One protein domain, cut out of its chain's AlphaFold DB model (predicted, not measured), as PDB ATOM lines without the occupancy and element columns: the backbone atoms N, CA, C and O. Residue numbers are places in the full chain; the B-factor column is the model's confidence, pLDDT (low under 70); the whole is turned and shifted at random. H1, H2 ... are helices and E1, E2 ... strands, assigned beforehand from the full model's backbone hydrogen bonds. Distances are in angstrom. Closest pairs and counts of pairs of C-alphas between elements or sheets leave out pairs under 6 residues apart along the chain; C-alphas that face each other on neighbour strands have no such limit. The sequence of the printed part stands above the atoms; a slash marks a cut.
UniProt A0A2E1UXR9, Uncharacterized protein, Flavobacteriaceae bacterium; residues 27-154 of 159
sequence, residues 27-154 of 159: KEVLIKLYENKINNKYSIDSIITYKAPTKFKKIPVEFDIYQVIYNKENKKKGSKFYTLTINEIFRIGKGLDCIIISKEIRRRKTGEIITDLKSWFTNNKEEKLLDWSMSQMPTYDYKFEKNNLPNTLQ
ATOM      1  N   LYS A  27     119.948 196.547 187.420       89.38
ATOM      2  CA  LYS A  27     119.715 197.963 187.712       89.38
ATOM      3  C   LYS A  27     120.988 198.798 187.530       89.38
ATOM      4  O   LYS A  27     120.930 199.847 186.897       89.38
ATOM      5  N   GLU A  28     122.128 198.341 188.046       90.44
ATOM      6  CA  GLU A  28     123.416 199.031 187.879       90.44
ATOM      7  C   GLU A  28     123.874 199.035 186.419       90.44
ATOM      8  O   GLU A  28     124.375 200.048 185.932       90.44
ATOM      9  N   VAL A  29     123.662 197.934 185.697       90.50
ATOM     10  CA  VAL A  29     123.942 197.838 184.256       90.50
ATOM     11  C   VAL A  29     123.138 198.885 183.480       90.50
ATOM     12  O   VAL A  29     123.687 199.588 182.631       90.50
ATOM     13  N   LEU A  30     121.849 199.037 183.797       91.44
ATOM     14  CA  LEU A  30     120.991 200.052 183.185       91.44
ATOM     15  C   LEU A  30     121.402 201.475 183.568       91.44
ATOM     16  O   LEU A  30     121.350 202.354 182.713       91.44
ATOM     17  N   ILE A  31     121.851 201.712 184.802       89.69
ATOM     18  CA  ILE A  31     122.390 203.020 185.199       89.69
ATOM     19  C   ILE A  31     123.617 203.371 184.362       89.69
ATOM     20  O   ILE A  31     123.646 204.411 183.695       89.69
ATOM     21  N   LYS A  32     124.574 202.444 184.278       88.38
ATOM     22  CA  LYS A  32     125.777 202.623 183.465       88.38
ATOM     23  C   LYS A  32     125.463 202.854 181.994       88.38
ATOM     24  O   LYS A  32     126.091 203.710 181.385       88.38
ATOM     25  N   LEU A  33     124.463 202.180 181.422       89.12
ATOM     26  CA  LEU A  33     124.055 202.400 180.028       89.12
ATOM     27  C   LEU A  33     123.723 203.872 179.721       89.12
ATOM     28  O   LEU A  33     123.948 204.342 178.600       89.12
ATOM     29  N   TYR A  34     123.181 204.602 180.697       86.00
ATOM     30  CA  TYR A  34     122.839 206.015 180.557       86.00
ATOM     31  C   TYR A  34     123.966 206.944 181.007       86.00
ATOM     32  O   TYR A  34     124.147 207.991 180.403       86.00
ATOM     33  N   GLU A  35     124.761 206.604 182.008       83.06
ATOM     34  CA  GLU A  35     125.870 207.475 182.426       83.06
ATOM     35  C   GLU A  35     127.058 207.407 181.459       83.06
ATOM     36  O   GLU A  35     127.775 208.384 181.236       83.06
ATOM     37  N   ASN A  36     127.244 206.252 180.824       79.75
ATOM     38  CA  ASN A  36     128.431 205.923 180.055       79.75
ATOM     39  C   ASN A  36     128.357 206.396 178.592       79.75
ATOM     40  O   ASN A  36     128.725 205.673 177.669       79.75
ATOM     41  N   LYS A  37     127.895 207.630 178.352       77.50
ATOM     42  CA  LYS A  37     127.958 208.234 177.010       77.50
ATOM     43  C   LYS A  37     128.701 209.557 177.000       77.50
ATOM     44  O   LYS A  37     128.564 210.373 177.908       77.50
ATOM     45  N   ILE A  38     129.468 209.777 175.935       69.31
ATOM     46  CA  ILE A  38     130.358 210.940 175.780       69.31
ATOM     47  C   ILE A  38     129.579 212.258 175.842       69.31
ATOM     48  O   ILE A  38     130.004 213.176 176.536       69.31
ATOM     49  N   ASN A  39     128.407 212.309 175.206       68.75
ATOM     50  CA  ASN A  39     127.567 213.506 175.124       68.75
ATOM     51  C   ASN A  39     126.300 213.409 175.989       68.75
ATOM     52  O   ASN A  39     125.300 214.062 175.690       68.75
ATOM     53  N   ASN A  40     126.290 212.560 177.026       63.56
ATOM     54  CA  ASN A  40     125.069 212.355 177.795       63.56
ATOM     55  C   ASN A  40     124.856 213.393 178.883       63.56
ATOM     56  O   ASN A  40     125.690 213.595 179.758       63.56
ATOM     57  N   LYS A  41     123.650 213.949 178.863       67.75
ATOM     58  CA  LYS A  41     123.064 214.730 179.947       67.75
ATOM     59  C   LYS A  41     121.665 214.172 180.261       67.75
ATOM     60  O   LYS A  41     120.660 214.875 180.313       67.75
ATOM     61  N   TYR A  42     121.614 212.838 180.346       78.62
ATOM     62  CA  TYR A  42     120.444 212.086 180.785       78.62
ATOM     63  C   TYR A  42     120.632 211.732 182.257       78.62
ATOM     64  O   TYR A  42     121.657 211.147 182.598       78.62
ATOM     65  N   SER A  43     119.649 212.034 183.101       84.19
ATOM     66  CA  SER A  43     119.591 211.513 184.469       84.19
ATOM     67  C   SER A  43     118.470 210.492 184.577       84.19
ATOM     68  O   SER A  43     117.381 210.692 184.035       84.19
ATOM     69  N   ILE A  44     118.738 209.369 185.237       88.88
ATOM     70  CA  ILE A  44     117.698 208.380 185.516       88.88
ATOM     71  C   ILE A  44     116.835 208.915 186.653       88.88
ATOM     72  O   ILE A  44     117.348 209.290 187.700       88.88
ATOM     73  N   ASP A  45     115.529 208.949 186.413       89.75
ATOM     74  CA  ASP A  45     114.517 209.298 187.411       89.75
ATOM     75  C   ASP A  45     114.156 208.042 188.211       89.75
ATOM     76  O   ASP A  45     114.275 207.988 189.432       89.75
ATOM     77  N   SER A  46     113.798 206.970 187.499       92.12
ATOM     78  CA  SER A  46     113.432 205.698 188.112       92.12
ATOM     79  C   SER A  46     113.631 204.521 187.163       92.12
ATOM     80  O   SER A  46     113.585 204.660 185.938       92.12
ATOM     81  N   ILE A  47     113.783 203.332 187.743       93.50
ATOM     82  CA  ILE A  47     113.767 202.055 187.025       93.50
ATOM     83  C   ILE A  47     112.655 201.211 187.635       93.50
ATOM     84  O   ILE A  47     112.695 200.918 188.830       93.50
ATOM     85  N   ILE A  48     111.669 200.852 186.818       92.44
ATOM     86  CA  ILE A  48     110.533 200.015 187.210       92.44
ATOM     87  C   ILE A  48     110.761 198.623 186.629       92.44
ATOM     88  O   ILE A  48     110.999 198.487 185.427       92.44
ATOM     89  N   THR A  49     110.679 197.600 187.474       91.44
ATOM     90  CA  THR A  49     110.815 196.201 187.059       91.44
ATOM     91  C   THR A  49     109.440 195.562 186.957       91.44
ATOM     92  O   THR A  49     108.712 195.478 187.943       91.44
ATOM     93  N   TYR A  50     109.116 195.060 185.774       83.88
ATOM     94  CA  TYR A  50     107.969 194.203 185.530       83.88
ATOM     95  C   TYR A  50     108.480 192.773 185.440       83.88
ATOM     96  O   TYR A  50     109.153 192.400 184.474       83.88
ATOM     97  N   LYS A  51     108.170 191.972 186.461       80.62
ATOM     98  CA  LYS A  51     108.364 190.527 186.376       80.62
ATOM     99  C   LYS A  51     107.491 190.011 185.245       80.62
ATOM    100  O   LYS A  51     106.294 190.310 185.215       80.62
ATOM    101  N   ALA A  52     108.093 189.310 184.291       68.00
ATOM    102  CA  ALA A  52     107.310 188.812 183.177       68.00
ATOM    103  C   ALA A  52     106.250 187.827 183.678       68.00
ATOM    104  O   ALA A  52     106.553 186.957 184.501       68.00
ATOM    105  N   PRO A  53     105.006 187.932 183.181       62.31
ATOM    106  CA  PRO A  53     104.085 186.823 183.310       62.31
ATOM    107  C   PRO A  53     104.677 185.639 182.548       62.31
ATOM    108  O   PRO A  53     105.295 185.816 181.500       62.31
ATOM    109  N   THR A  54     104.411 184.423 183.014       63.31
ATOM    110  CA  THR A  54     104.863 183.205 182.320       63.31
ATOM    111  C   THR A  54     104.399 183.155 180.857       63.31
ATOM    112  O   THR A  54     105.004 182.455 180.047       63.31
ATOM    113  N   LYS A  55     103.341 183.904 180.491       58.62
ATOM    114  CA  LYS A  55     102.834 184.046 179.118       58.62
ATOM    115  C   LYS A  55     102.342 185.469 178.812       58.62
ATOM    116  O   LYS A  55     101.621 186.061 179.611       58.62
ATOM    117  N   PHE A  56     102.608 185.962 177.600       59.62
ATOM    118  CA  PHE A  56     101.973 187.147 177.004       59.62
ATOM    119  C   PHE A  56     101.301 186.770 175.680       59.62
ATOM    120  O   PHE A  56     101.978 186.329 174.758       59.62
ATOM    121  N   LYS A  57      99.969 186.911 175.573       56.38
ATOM    122  CA  LYS A  57      99.193 186.554 174.361       56.38
ATOM    123  C   LYS A  57      99.621 185.205 173.735       56.38
ATOM    124  O   LYS A  57      99.737 185.090 172.522       56.38
ATOM    125  N   LYS A  58      99.830 184.185 174.584       56.66
ATOM    126  CA  LYS A  58     100.286 182.809 174.260       56.66
ATOM    127  C   LYS A  58     101.784 182.618 173.967       56.66
ATOM    128  O   LYS A  58     102.201 181.478 173.801       56.66
ATOM    129  N   ILE A  59     102.594 183.670 173.979       58.50
ATOM    130  CA  ILE A  59     104.055 183.577 173.868       58.50
ATOM    131  C   ILE A  59     104.636 183.372 175.276       58.50
ATOM    132  O   ILE A  59     104.289 184.157 176.165       58.50
ATOM    133  N   PRO A  60     105.481 182.354 175.521       60.94
ATOM    134  CA  PRO A  60     106.194 182.236 176.787       60.94
ATOM    135  C   PRO A  60     107.181 183.399 176.928       60.94
ATOM    136  O   PRO A  60     107.946 183.688 176.006       60.94
ATOM    137  N   VAL A  61     107.142 184.081 178.071       66.00
ATOM    138  CA  VAL A  61     108.068 185.173 178.387       66.00
ATOM    139  C   VAL A  61     108.855 184.766 179.623       66.00
ATOM    140  O   VAL A  61     108.299 184.628 180.707       66.00
ATOM    141  N   GLU A  62     110.152 184.548 179.437       71.50
ATOM    142  CA  GLU A  62     111.059 184.040 180.479       71.50
ATOM    143  C   GLU A  62     112.110 185.081 180.880       71.50
ATOM    144  O   GLU A  62     113.165 184.752 181.415       71.50
ATOM    145  N   PHE A  63     111.847 186.354 180.592       76.44
ATOM    146  CA  PHE A  63     112.758 187.445 180.905       76.44
ATOM    147  C   PHE A  63     112.030 188.596 181.575       76.44
ATOM    148  O   PHE A  63     110.909 188.933 181.207       76.44
ATOM    149  N   ASP A  64     112.688 189.250 182.523       84.25
ATOM    150  CA  ASP A  64     112.151 190.456 183.141       84.25
ATOM    151  C   ASP A  64     112.194 191.643 182.171       84.25
ATOM    152  O   ASP A  64     113.068 191.746 181.298       84.25
ATOM    153  N   ILE A  65     111.241 192.562 182.347       86.69
ATOM    154  CA  ILE A  65     111.160 193.816 181.602       86.69
ATOM    155  C   ILE A  65     111.471 194.971 182.549       86.69
ATOM    156  O   ILE A  65     110.868 195.118 183.608       86.69
ATOM    157  N   TYR A  66     112.371 195.844 182.124       92.00
ATOM    158  CA  TYR A  66     112.786 197.029 182.857       92.00
ATOM    159  C   TYR A  66     112.370 198.280 182.095       92.00
ATOM    160  O   TYR A  66     112.809 198.502 180.967       92.00
ATOM    161  N   GLN A  67     111.556 199.131 182.709       93.19
ATOM    162  CA  GLN A  67     111.267 200.461 182.189       93.19
ATOM    163  C   GLN A  67     112.184 201.474 182.866       93.19
ATOM    164  O   GLN A  67     112.092 201.707 184.070       93.19
ATOM    165  N   VAL A  68     113.053 202.097 182.077       93.06
ATOM    166  CA  VAL A  68     113.914 203.190 182.527       93.06
ATOM    167  C   VAL A  68     113.236 204.506 182.185       93.06
ATOM    168  O   VAL A  68     113.043 204.817 181.007       93.06
ATOM    169  N   ILE A  69     112.886 205.272 183.214       91.56
ATOM    170  CA  ILE A  69     112.388 206.641 183.103       91.56
ATOM    171  C   ILE A  69     113.576 207.576 183.310       91.56
ATOM    172  O   ILE A  69     114.319 207.448 184.283       91.56
ATOM    173  N   TYR A  70     113.773 208.504 182.381       90.06
ATOM    174  CA  TYR A  70     114.914 209.412 182.388       90.06
ATOM    175  C   TYR A  70     114.508 210.840 182.042       90.06
ATOM    176  O   TYR A  70     113.567 211.080 181.282       90.06
ATOM    177  N   ASN A  71     115.285 211.795 182.538       87.00
ATOM    178  CA  ASN A  71     115.201 213.198 182.174       87.00
ATOM    179  C   ASN A  71     116.275 213.520 181.141       87.00
ATOM    180  O   ASN A  71     117.438 213.169 181.318       87.00
ATOM    181  N   LYS A  72     115.890 214.207 180.067       82.00
ATOM    182  CA  LYS A  72     116.831 214.919 179.195       82.00
ATOM    183  C   LYS A  72     117.119 216.300 179.786       82.00
ATOM    184  O   LYS A  72     116.288 216.835 180.513       82.00
ATOM    185  N   GLU A  73     118.217 216.919 179.373       73.75
ATOM    186  CA  GLU A  73     118.604 218.292 179.747       73.75
ATOM    187  C   GLU A  73     117.491 219.322 179.742       73.75
ATOM    188  O   GLU A  73     117.360 220.120 180.662       73.75
ATOM    189  N   ASN A  74     116.639 219.267 178.721       73.19
ATOM    190  CA  ASN A  74     115.554 220.221 178.539       73.19
ATOM    191  C   ASN A  74     114.346 219.888 179.436       73.19
ATOM    192  O   ASN A  74     113.214 220.195 179.073       73.19
ATOM    193  N   LYS A  75     114.562 219.163 180.545       69.81
ATOM    194  CA  LYS A  75     113.553 218.626 181.479       69.81
ATOM    195  C   LYS A  75     112.465 217.761 180.826       69.81
ATOM    196  O   LYS A  75     111.448 217.459 181.444       69.81
ATOM    197  N   LYS A  76     112.669 217.323 179.579       79.19
ATOM    198  CA  LYS A  76     111.756 216.399 178.896       79.19
ATOM    199  C   LYS A  76     111.980 214.990 179.437       79.19
ATOM    200  O   LYS A  76     113.063 214.427 179.254       79.19
ATOM    201  N   LYS A  77     110.947 214.428 180.065       86.12
ATOM    202  CA  LYS A  77     110.920 213.027 180.490       86.12
ATOM    203  C   LYS A  77     110.778 212.105 179.283       86.12
ATOM    204  O   LYS A  77     110.071 212.414 178.325       86.12
ATOM    205  N   GLY A  78     111.470 210.978 179.325       88.38
ATOM    206  CA  GLY A  78     111.326 209.893 178.367       88.38
ATOM    207  C   GLY A  78     111.355 208.549 179.073       88.38
ATOM    208  O   GLY A  78     111.822 208.440 180.205       88.38
ATOM    209  N   SER A  79     110.864 207.524 178.387       90.12
ATOM    210  CA  SER A  79     110.916 206.152 178.875       90.12
ATOM    211  C   SER A  79     111.409 205.209 177.791       90.12
ATOM    212  O   SER A  79     111.015 205.339 176.630       90.12
ATOM    213  N   LYS A  80     112.229 204.235 178.177       91.12
ATOM    214  CA  LYS A  80     112.621 203.108 177.322       91.12
ATOM    215  C   LYS A  80     112.465 201.801 178.081       91.12
ATOM    216  O   LYS A  80     112.645 201.770 179.296       91.12
ATOM    217  N   PHE A  81     112.161 200.741 177.344       90.44
ATOM    218  CA  PHE A  81     111.988 199.400 177.882       90.44
ATOM    219  C   PHE A  81     113.170 198.524 177.489       90.44
ATOM    220  O   PHE A  81     113.661 198.609 176.361       90.44
ATOM    221  N   TYR A  82     113.614 197.691 178.421       91.31
ATOM    222  CA  TYR A  82     114.753 196.807 178.255       91.31
ATOM    223  C   TYR A  82     114.462 195.421 178.803       91.31
ATOM    224  O   TYR A  82     113.670 195.261 179.726       91.31
ATOM    225  N   THR A  83     115.169 194.438 178.270       89.12
ATOM    226  CA  THR A  83     115.383 193.150 178.919       89.12
ATOM    227  C   THR A  83     116.873 192.826 178.891       89.12
ATOM    228  O   THR A  83     117.587 193.250 177.979       89.12
ATOM    229  N   LEU A  84     117.364 192.165 179.934       88.44
ATOM    230  CA  LEU A  84     118.778 191.859 180.107       88.44
ATOM    231  C   LEU A  84     118.944 190.347 180.221       88.44
ATOM    232  O   LEU A  84     118.172 189.681 180.904       88.44
ATOM    233  N   THR A  85     119.975 189.817 179.572       84.25
ATOM    234  CA  THR A  85     120.440 188.444 179.800       84.25
ATOM    235  C   THR A  85     121.748 188.488 180.589       84.25
ATOM    236  O   THR A  85     122.123 189.530 181.131       84.25
ATOM    237  N   ILE A  86     122.456 187.363 180.703       78.25
ATOM    238  CA  ILE A  86     123.744 187.301 181.412       78.25
ATOM    239  C   ILE A  86     124.763 188.276 180.792       78.25
ATOM    240  O   ILE A  86     125.422 189.000 181.534       78.25
ATOM    241  N   ASN A  87     124.799 188.368 179.459       80.81
ATOM    242  CA  ASN A  87     125.810 189.123 178.704       80.81
ATOM    243  C   ASN A  87     125.214 190.288 177.895       80.81
ATOM    244  O   ASN A  87     125.879 191.250 177.530       80.81
ATOM    245  N   GLU A  88     123.920 190.254 177.613       85.31
ATOM    246  CA  GLU A  88     123.345 191.150 176.618       85.31
ATOM    247  C   GLU A  88     122.337 192.109 177.236       85.31
ATOM    248  O   GLU A  88     121.636 191.789 178.199       85.31
ATOM    249  N   ILE A  89     122.239 193.291 176.636       89.31
ATOM    250  CA  ILE A  89     121.184 194.261 176.916       89.31
ATOM    251  C   ILE A  89     120.360 194.388 175.641       89.31
ATOM    252  O   ILE A  89     120.900 194.670 174.573       89.31
ATOM    253  N   PHE A  90     119.047 194.224 175.741       87.38
ATOM    254  CA  PHE A  90     118.129 194.392 174.622       87.38
ATOM    255  C   PHE A  90     117.144 195.514 174.920       87.38
ATOM    256  O   PHE A  90     116.588 195.586 176.014       87.38
ATOM    257  N   ARG A  91     116.895 196.377 173.936       88.44
ATOM    258  CA  ARG A  91     115.782 197.327 173.948       88.44
ATOM    259  C   ARG A  91     114.533 196.656 173.408       88.44
ATOM    260  O   ARG A  91     114.580 195.972 172.388       88.44
ATOM    261  N   ILE A  92     113.421 196.925 174.075       85.25
ATOM    262  CA  ILE A  92     112.088 196.520 173.659       85.25
ATOM    263  C   ILE A  92     111.379 197.746 173.082       85.25
ATOM    264  O   ILE A  92     111.317 198.807 173.709       85.25
ATOM    265  N   GLY A  93     110.870 197.600 171.866       79.88
ATOM    266  CA  GLY A  93     110.085 198.591 171.145       79.88
ATOM    267  C   GLY A  93     108.748 198.021 170.681       79.88
ATOM    268  O   GLY A  93     108.509 196.815 170.730       79.88
ATOM    269  N   LYS A  94     107.878 198.911 170.209       73.94
ATOM    270  CA  LYS A  94     106.593 198.569 169.596       73.94
ATOM    271  C   LYS A  94     106.664 198.887 168.101       73.94
ATOM    272  O   LYS A  94     106.941 200.031 167.749       73.94
ATOM    273  N   GLY A  95     106.432 197.883 167.260       66.62
ATOM    274  CA  GLY A  95     106.107 198.060 165.844       66.62
ATOM    275  C   GLY A  95     104.596 198.210 165.643       66.62
ATOM    276  O   GLY A  95     103.845 198.257 166.619       66.62
ATOM    277  N   LEU A  96     104.149 198.285 164.386       64.69
ATOM    278  CA  LEU A  96     102.718 198.393 164.063       64.69
ATOM    279  C   LEU A  96     101.942 197.187 164.617       64.69
ATOM    280  O   LEU A  96     101.039 197.377 165.432       64.69
ATOM    281  N   ASP A  97     102.411 195.973 164.311       62.50
ATOM    282  CA  ASP A  97     101.766 194.711 164.715       62.50
ATOM    283  C   ASP A  97     102.696 193.754 165.493       62.50
ATOM    284  O   ASP A  97     102.318 192.638 165.845       62.50
ATOM    285  N   CYS A  98     103.922 194.190 165.797       62.84
ATOM    286  CA  CYS A  98     104.988 193.376 166.389       62.84
ATOM    287  C   CYS A  98     105.579 194.023 167.662       62.84
ATOM    288  O   CYS A  98     105.566 195.245 167.836       62.84
ATOM    289  N   ILE A  99     106.144 193.204 168.556       67.31
ATOM    290  CA  ILE A  99     107.110 193.671 169.566       67.31
ATOM    291  C   ILE A  99     108.499 193.544 168.948       67.31
ATOM    292  O   ILE A  99     108.865 192.474 168.468       67.31
ATOM    293  N   ILE A 100     109.276 194.623 168.984       73.06
ATOM    294  CA  ILE A 100     110.639 194.649 168.452       73.06
ATOM    295  C   ILE A 100     111.608 194.464 169.614       73.06
ATOM    296  O   ILE A 100     111.580 195.234 170.572       73.06
ATOM    297  N   ILE A 101     112.492 193.473 169.518       77.69
ATOM    298  CA  ILE A 101     113.590 193.272 170.468       77.69
ATOM    299  C   ILE A 101     114.902 193.497 169.723       77.69
ATOM    300  O   ILE A 101     115.272 192.733 168.831       77.69
ATOM    301  N   SER A 102     115.614 194.562 170.079       79.06
ATOM    302  CA  SER A 102     116.870 194.952 169.437       79.06
ATOM    303  C   SER A 102     118.008 194.960 170.447       79.06
ATOM    304  O   SER A 102     117.916 195.634 171.472       79.06
ATOM    305  N   LYS A 103     119.098 194.258 170.142       83.75
ATOM    306  CA  LYS A 103     120.327 194.291 170.939       83.75
ATOM    307  C   LYS A 103     120.868 195.723 171.026       83.75
ATOM    308  O   LYS A 103     120.997 196.398 170.005       83.75
ATOM    309  N   GLU A 104     121.160 196.190 172.234       85.75
ATOM    310  CA  GLU A 104     121.853 197.458 172.449       85.75
ATOM    311  C   GLU A 104     123.333 197.272 172.137       85.75
ATOM    312  O   GLU A 104     124.028 196.491 172.780       85.75
ATOM    313  N   ILE A 105     123.816 198.031 171.159       82.94
ATOM    314  CA  ILE A 105     125.219 198.047 170.761       82.94
ATOM    315  C   ILE A 105     125.781 199.434 171.051       82.94
ATOM    316  O   ILE A 105     125.120 200.457 170.847       82.94
ATOM    317  N   ARG A 106     127.023 199.467 171.528       84.94
ATOM    318  CA  ARG A 106     127.792 200.693 171.743       84.94
ATOM    319  C   ARG A 106     129.128 200.587 171.037       84.94
ATOM    320  O   ARG A 106     129.559 199.497 170.669       84.94
ATOM    321  N   ARG A 107     129.781 201.730 170.861       84.25
ATOM    322  CA  ARG A 107     131.144 201.772 170.349       84.25
ATOM    323  C   ARG A 107     132.061 202.520 171.288       84.25
ATOM    324  O   ARG A 107     131.659 203.513 171.903       84.25
ATOM    325  N   ARG A 108     133.293 202.033 171.348       85.31
ATOM    326  CA  ARG A 108     134.418 202.708 171.989       85.31
ATOM    327  C   ARG A 108     134.736 204.008 171.263       85.31
ATOM    328  O   ARG A 108     134.319 204.202 170.118       85.31
ATOM    329  N   LYS A 109     135.527 204.881 171.891       79.44
ATOM    330  CA  LYS A 109     136.021 206.101 171.220       79.44
ATOM    331  C   LYS A 109     136.831 205.792 169.960       79.44
ATOM    332  O   LYS A 109     136.824 206.582 169.026       79.44
ATOM    333  N   THR A 110     137.479 204.630 169.932       81.06
ATOM    334  CA  THR A 110     138.244 204.106 168.792       81.06
ATOM    335  C   THR A 110     137.369 203.684 167.607       81.06
ATOM    336  O   THR A 110     137.893 203.423 166.532       81.06
ATOM    337  N   GLY A 111     136.044 203.598 167.778       79.38
ATOM    338  CA  GLY A 111     135.115 203.108 166.755       79.38
ATOM    339  C   GLY A 111     134.872 201.596 166.791       79.38
ATOM    340  O   GLY A 111     134.014 201.109 166.048       79.38
ATOM    341  N   GLU A 112     135.556 200.863 167.675       83.38
ATOM    342  CA  GLU A 112     135.338 199.430 167.903       83.38
ATOM    343  C   GLU A 112     133.937 199.157 168.460       83.38
ATOM    344  O   GLU A 112     133.463 199.852 169.366       83.38
ATOM    345  N   ILE A 113     133.278 198.129 167.922       83.50
ATOM    346  CA  ILE A 113     131.942 197.701 168.344       83.50
ATOM    347  C   ILE A 113     132.042 196.846 169.604       83.50
ATOM    348  O   ILE A 113     132.784 195.871 169.648       83.50
ATOM    349  N   ILE A 114     131.231 197.181 170.604       84.69
ATOM    350  CA  ILE A 114     131.045 196.366 171.800       84.69
ATOM    351  C   ILE A 114     129.854 195.453 171.551       84.69
ATOM    352  O   ILE A 114     128.705 195.901 171.525       84.69
ATOM    353  N   THR A 115     130.147 194.176 171.332       78.81
ATOM    354  CA  THR A 115     129.138 193.146 171.096       78.81
ATOM    355  C   THR A 115     128.539 192.626 172.396       78.81
ATOM    356  O   THR A 115     127.354 192.355 172.396       78.81
ATOM    357  N   ASP A 116     129.282 192.551 173.499       85.88
ATOM    358  CA  ASP A 116     128.769 192.163 174.821       85.88
ATOM    359  C   ASP A 116     128.838 193.367 175.767       85.88
ATOM    360  O   ASP A 116     129.873 193.675 176.367       85.88
ATOM    361  N   LEU A 117     127.733 194.104 175.860       87.31
ATOM    362  CA  LEU A 117     127.719 195.369 176.586       87.31
ATOM    363  C   LEU A 117     127.675 195.183 178.111       87.31
ATOM    364  O   LEU A 117     128.247 195.998 178.841       87.31
ATOM    365  N   LYS A 118     127.037 194.117 178.614       88.25
ATOM    366  CA  LYS A 118     126.917 193.878 180.061       88.25
ATOM    367  C   LYS A 118     128.244 193.407 180.655       88.25
ATOM    368  O   LYS A 118     128.675 193.936 181.688       88.25
ATOM    369  N   SER A 119     128.946 192.496 179.981       87.75
ATOM    370  CA  SER A 119     130.303 192.099 180.370       87.75
ATOM    371  C   SER A 119     131.269 193.265 180.239       87.75
ATOM    372  O   SER A 119     132.137 193.447 181.098       87.75
ATOM    373  N   TRP A 120     131.105 194.105 179.213       88.50
ATOM    374  CA  TRP A 120     131.937 195.292 179.065       88.50
ATOM    375  C   TRP A 120     131.796 196.237 180.264       88.50
ATOM    376  O   TRP A 120     132.812 196.594 180.855       88.50
ATOM    377  N   PHE A 121     130.573 196.553 180.713       88.00
ATOM    378  CA  PHE A 121     130.357 197.393 181.905       88.00
ATOM    379  C   PHE A 121     130.881 196.790 183.209       88.00
ATOM    380  O   PHE A 121     131.194 197.529 184.153       88.00
ATOM    381  N   THR A 122     130.950 195.462 183.282       83.25
ATOM    382  CA  THR A 122     131.503 194.744 184.434       83.25
ATOM    383  C   THR A 122     133.027 194.884 184.483       83.25
ATOM    384  O   THR A 122     133.593 195.065 185.559       83.25
ATOM    385  N   ASN A 123     133.687 194.869 183.322       83.44
ATOM    386  CA  ASN A 123     135.146 194.867 183.216       83.44
ATOM    387  C   ASN A 123     135.776 196.250 182.979       83.44
ATOM    388  O   ASN A 123     136.946 196.430 183.298       83.44
ATOM    389  N   ASN A 124     135.026 197.226 182.462       77.00
ATOM    390  CA  ASN A 124     135.532 198.545 182.076       77.00
ATOM    391  C   ASN A 124     134.629 199.637 182.661       77.00
ATOM    392  O   ASN A 124     133.466 199.768 182.280       77.00
ATOM    393  N   LYS A 125     135.143 200.408 183.627       66.75
ATOM    394  CA  LYS A 125     134.336 201.394 184.373       66.75
ATOM    395  C   LYS A 125     134.498 202.841 183.897       66.75
ATOM    396  O   LYS A 125     133.621 203.647 184.188       66.75
ATOM    397  N   GLU A 126     135.564 203.167 183.169       70.62
ATOM    398  CA  GLU A 126     135.991 204.569 182.996       70.62
ATOM    399  C   GLU A 126     135.828 205.127 181.573       70.62
ATOM    400  O   GLU A 126     135.681 206.337 181.391       70.62
ATOM    401  N   GLU A 127     135.811 204.282 180.538       77.62
ATOM    402  CA  GLU A 127     135.692 204.760 179.157       77.62
ATOM    403  C   GLU A 127     134.249 205.206 178.860       77.62
ATOM    404  O   GLU A 127     133.317 204.433 179.025       77.62
ATOM    405  N   LYS A 128     134.034 206.446 178.401       82.31
ATOM    406  CA  LYS A 128     132.717 206.890 177.898       82.31
ATOM    407  C   LYS A 128     132.510 206.430 176.452       82.31
ATOM    408  O   LYS A 128     133.415 206.603 175.637       82.31
ATOM    409  N   LEU A 129     131.307 205.955 176.118       83.50
ATOM    410  CA  LEU A 129     130.983 205.377 174.807       83.50
ATOM    411  C   LEU A 129     130.244 206.344 173.870       83.50
ATOM    412  O   LEU A 129     129.630 207.329 174.295       83.50
ATOM    413  N   LEU A 130     130.286 206.043 172.572       77.81
ATOM    414  CA  LEU A 130     129.540 206.759 171.535       77.81
ATOM    415  C   LEU A 130     128.082 206.263 171.442       77.81
ATOM    416  O   LEU A 130     127.792 205.071 171.584       77.81
ATOM    417  N   ASP A 131     127.158 207.193 171.178       68.12
ATOM    418  CA  ASP A 131     125.765 206.921 170.791       68.12
ATOM    419  C   ASP A 131     125.645 207.246 169.297       68.12
ATOM    420  O   ASP A 131     125.647 208.421 168.935       68.12
ATOM    421  N   TRP A 132     125.629 206.245 168.414       61.72
ATOM    422  CA  TRP A 132     125.508 206.514 166.978       61.72
ATOM    423  C   TRP A 132     124.033 206.568 166.571       61.72
ATOM    424  O   TRP A 132     123.256 205.662 166.869       61.72
ATOM    425  N   SER A 133     123.652 207.648 165.887       46.44
ATOM    426  CA  SER A 133     122.387 207.766 165.156       46.44
ATOM    427  C   SER A 133     122.333 206.740 164.017       46.44
ATOM    428  O   SER A 133     123.324 206.551 163.313       46.44
ATOM    429  N   MET A 134     121.165 206.127 163.794       40.12
ATOM    430  CA  MET A 134     120.913 205.151 162.719       40.12
ATOM    431  C   MET A 134     121.232 205.666 161.307       40.12
ATOM    432  O   MET A 134     121.417 204.864 160.399       40.12
ATOM    433  N   SER A 135     121.334 206.982 161.113       40.91
ATOM    434  CA  SER A 135     121.557 207.629 159.814       40.91
ATOM    435  C   SER A 135     122.904 207.314 159.143       40.91
ATOM    436  O   SER A 135     123.173 207.843 158.071       40.91
ATOM    437  N   GLN A 136     123.771 206.509 159.765       42.44
ATOM    438  CA  GLN A 136     125.106 206.172 159.252       42.44
ATOM    439  C   GLN A 136     125.458 204.680 159.385       42.44
ATOM    440  O   GLN A 136     126.636 204.334 159.344       42.44
ATOM    441  N   MET A 137     124.485 203.777 159.581       42.25
ATOM    442  CA  MET A 137     124.803 202.346 159.696       42.25
ATOM    443  C   MET A 137     125.123 201.731 158.324       42.25
ATOM    444  O   MET A 137     124.253 201.732 157.455       42.25
ATOM    445  N   PRO A 138     126.310 201.123 158.135       39.22
ATOM    446  CA  PRO A 138     126.477 200.109 157.107       39.22
ATOM    447  C   PRO A 138     125.611 198.902 157.485       39.22
ATOM    448  O   PRO A 138     125.583 198.484 158.647       39.22
ATOM    449  N   THR A 139     124.895 198.346 156.515       36.09
ATOM    450  CA  THR A 139     124.213 197.056 156.651       36.09
ATOM    451  C   THR A 139     125.257 195.957 156.790       36.09
ATOM    452  O   THR A 139     126.061 195.742 155.886       36.09
ATOM    453  N   TYR A 140     125.255 195.268 157.930       37.53
ATOM    454  CA  TYR A 140     126.072 194.079 158.149       37.53
ATOM    455  C   TYR A 140     125.163 192.860 158.265       37.53
ATOM    456  O   TYR A 140     124.281 192.829 159.127       37.53
ATOM    457  N   ASP A 141     125.423 191.846 157.439       32.84
ATOM    458  CA  ASP A 141     124.857 190.508 157.602       32.84
ATOM    459  C   ASP A 141     125.492 189.849 158.828       32.84
ATOM    460  O   ASP A 141     126.588 189.290 158.782       32.84
ATOM    461  N   TYR A 142     124.821 189.969 159.971       38.81
ATOM    462  CA  TYR A 142     125.267 189.347 161.210       38.81
ATOM    463  C   TYR A 142     124.595 187.982 161.372       38.81
ATOM    464  O   TYR A 142     123.385 187.900 161.595       38.81
ATOM    465  N   LYS A 143     125.382 186.902 161.311       34.72
ATOM    466  CA  LYS A 143     124.930 185.567 161.726       34.72
ATOM    467  C   LYS A 143     124.849 185.538 163.254       34.72
ATOM    468  O   LYS A 143     125.851 185.725 163.934       34.72
ATOM    469  N   PHE A 144     123.642 185.359 163.789       41.31
ATOM    470  CA  PHE A 144     123.404 185.297 165.231       41.31
ATOM    471  C   PHE A 144     123.878 183.963 165.813       41.31
ATOM    472  O   PHE A 144     123.483 182.900 165.337       41.31
ATOM    473  N   GLU A 145     124.645 184.029 166.901       43.56
ATOM    474  CA  GLU A 145     124.716 182.936 167.868       43.56
ATOM    475  C   GLU A 145     123.415 182.894 168.687       43.56
ATOM    476  O   GLU A 145     122.720 183.900 168.868       43.56
ATOM    477  N   LYS A 146     123.040 181.695 169.130       46.00
ATOM    478  CA  LYS A 146     121.766 181.416 169.799       46.00
ATOM    479  C   LYS A 146     121.746 182.111 171.169       46.00
ATOM    480  O   LYS A 146     122.341 181.626 172.121       46.00
ATOM    481  N   ASN A 147     121.085 183.264 171.261       55.53
ATOM    482  CA  ASN A 147     120.932 183.987 172.527       55.53
ATOM    483  C   ASN A 147     120.034 183.212 173.505       55.53
ATOM    484  O   ASN A 147     119.131 182.498 173.079       55.53
ATOM    485  N   ASN A 148     120.197 183.452 174.810       55.16
ATOM    486  CA  ASN A 148     119.358 182.889 175.887       55.16
ATOM    487  C   ASN A 148     117.920 183.458 175.934       55.16
ATOM    488  O   ASN A 148     117.294 183.486 176.989       55.16
ATOM    489  N   LEU A 149     117.405 183.971 174.817       59.91
ATOM    490  CA  LEU A 149     115.995 184.324 174.696       59.91
ATOM    491  C   LEU A 149     115.211 183.057 174.319       59.91
ATOM    492  O   LEU A 149     115.741 182.227 173.575       59.91
ATOM    493  N   PRO A 150     113.952 182.901 174.769       52.91
ATOM    494  CA  PRO A 150     113.105 181.800 174.323       52.91
ATOM    495  C   PRO A 150     113.085 181.714 172.793       52.91
ATOM    496  O   PRO A 150     112.995 182.742 172.120       52.91
ATOM    497  N   ASN A 151     113.133 180.502 172.227       55.44
ATOM    498  CA  ASN A 151     113.182 180.305 170.767       55.44
ATOM    499  C   ASN A 151     112.002 180.978 170.030       55.44
ATOM    500  O   ASN A 151     112.133 181.355 168.873       55.44
ATOM    501  N   THR A 152     110.871 181.173 170.711       49.78
ATOM    502  CA  THR A 152     109.678 181.878 170.210       49.78
ATOM    503  C   THR A 152     109.837 183.398 170.112       49.78
ATOM    504  O   THR A 152     108.992 184.057 169.519       49.78
ATOM    505  N   LEU A 153     110.887 183.962 170.712       52.56
ATOM    506  CA  LEU A 153     111.236 185.387 170.703       52.56
ATOM    507  C   LEU A 153     112.525 185.646 169.911       52.56
ATOM    508  O   LEU A 153     113.139 186.704 170.063       52.56
ATOM    509  N   GLN A 154     112.929 184.702 169.045       52.69
ATOM    510  CA  GLN A 154     113.951 184.964 168.036       52.69
ATOM    511  C   GLN A 154     113.536 186.207 167.252       52.69
ATOM    512  O   GLN A 154     112.480 186.232 166.631       52.69
TER     513      GLN A 154
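What this domain is: This is residues 27 to 154 of the 159 residues of an uncharacterized protein of Flavobacteriaceae bacterium (UniProt A0A2E1UXR9). With little regular structure, one strongly twisted sheet of five strands has H1 packed beside E1 and E2, and a long last stretch whose residues 133 to 143 stick out. Of 128 printed residues, 50 are in named elements, mixed in class, ordered H1 E1 E2 E3 E4 E5 H2; the antiparallel sheet keeps chain order. It is compact, radius of gyration of the C-alphas 15.3 A, spanning 41 by 36 by 31 A.

Where its parts are: H1, residues 27 to 35, begins at C-alpha 27 (119.715, 197.963, 187.712). E1 is 43 to 50, 20.9 A; E2 65 to 71, 19.8 A; E3 77 to 84, 22.6 A; E4 89 to 94; E5 99 to 103. H2, 117 to 123, ends at C-alpha 123 (135.146, 194.867, 183.216).

How they stand to each other: E1 to E5 form a meander, each strand the antiparallel neighbour of the one before. Within hydrogen-bond range are N 48 and O 67, 2.9 A, N 66 and O 82, 2.8 A, N 83 and O 90, 2.9 A, and N 91 and O 102, 2.8 A. H1 is on the sheet, height 5.6 A, over none of its strands; the C-alphas of Ile 31 and Ile 44 are closest to E1, 7.1 A. H2 only grazes the sheet; it only just touches H1, with 3 pairs of C-alphas within 8 A, the closest Val 29 and Lys 118, 6.5 A. Every O i to N i+4 pair is within range in H2, 4 of 5 in H1.

The domain as a whole: The farthest C-alphas, of Lys 58 and Thr 110, are 43.9 A apart. The printed part has no cut; links E1 to E2 and E5 to H2 are long. Confidence is under 70 at 45 residues, among them 52 to 61 and 131 to 154.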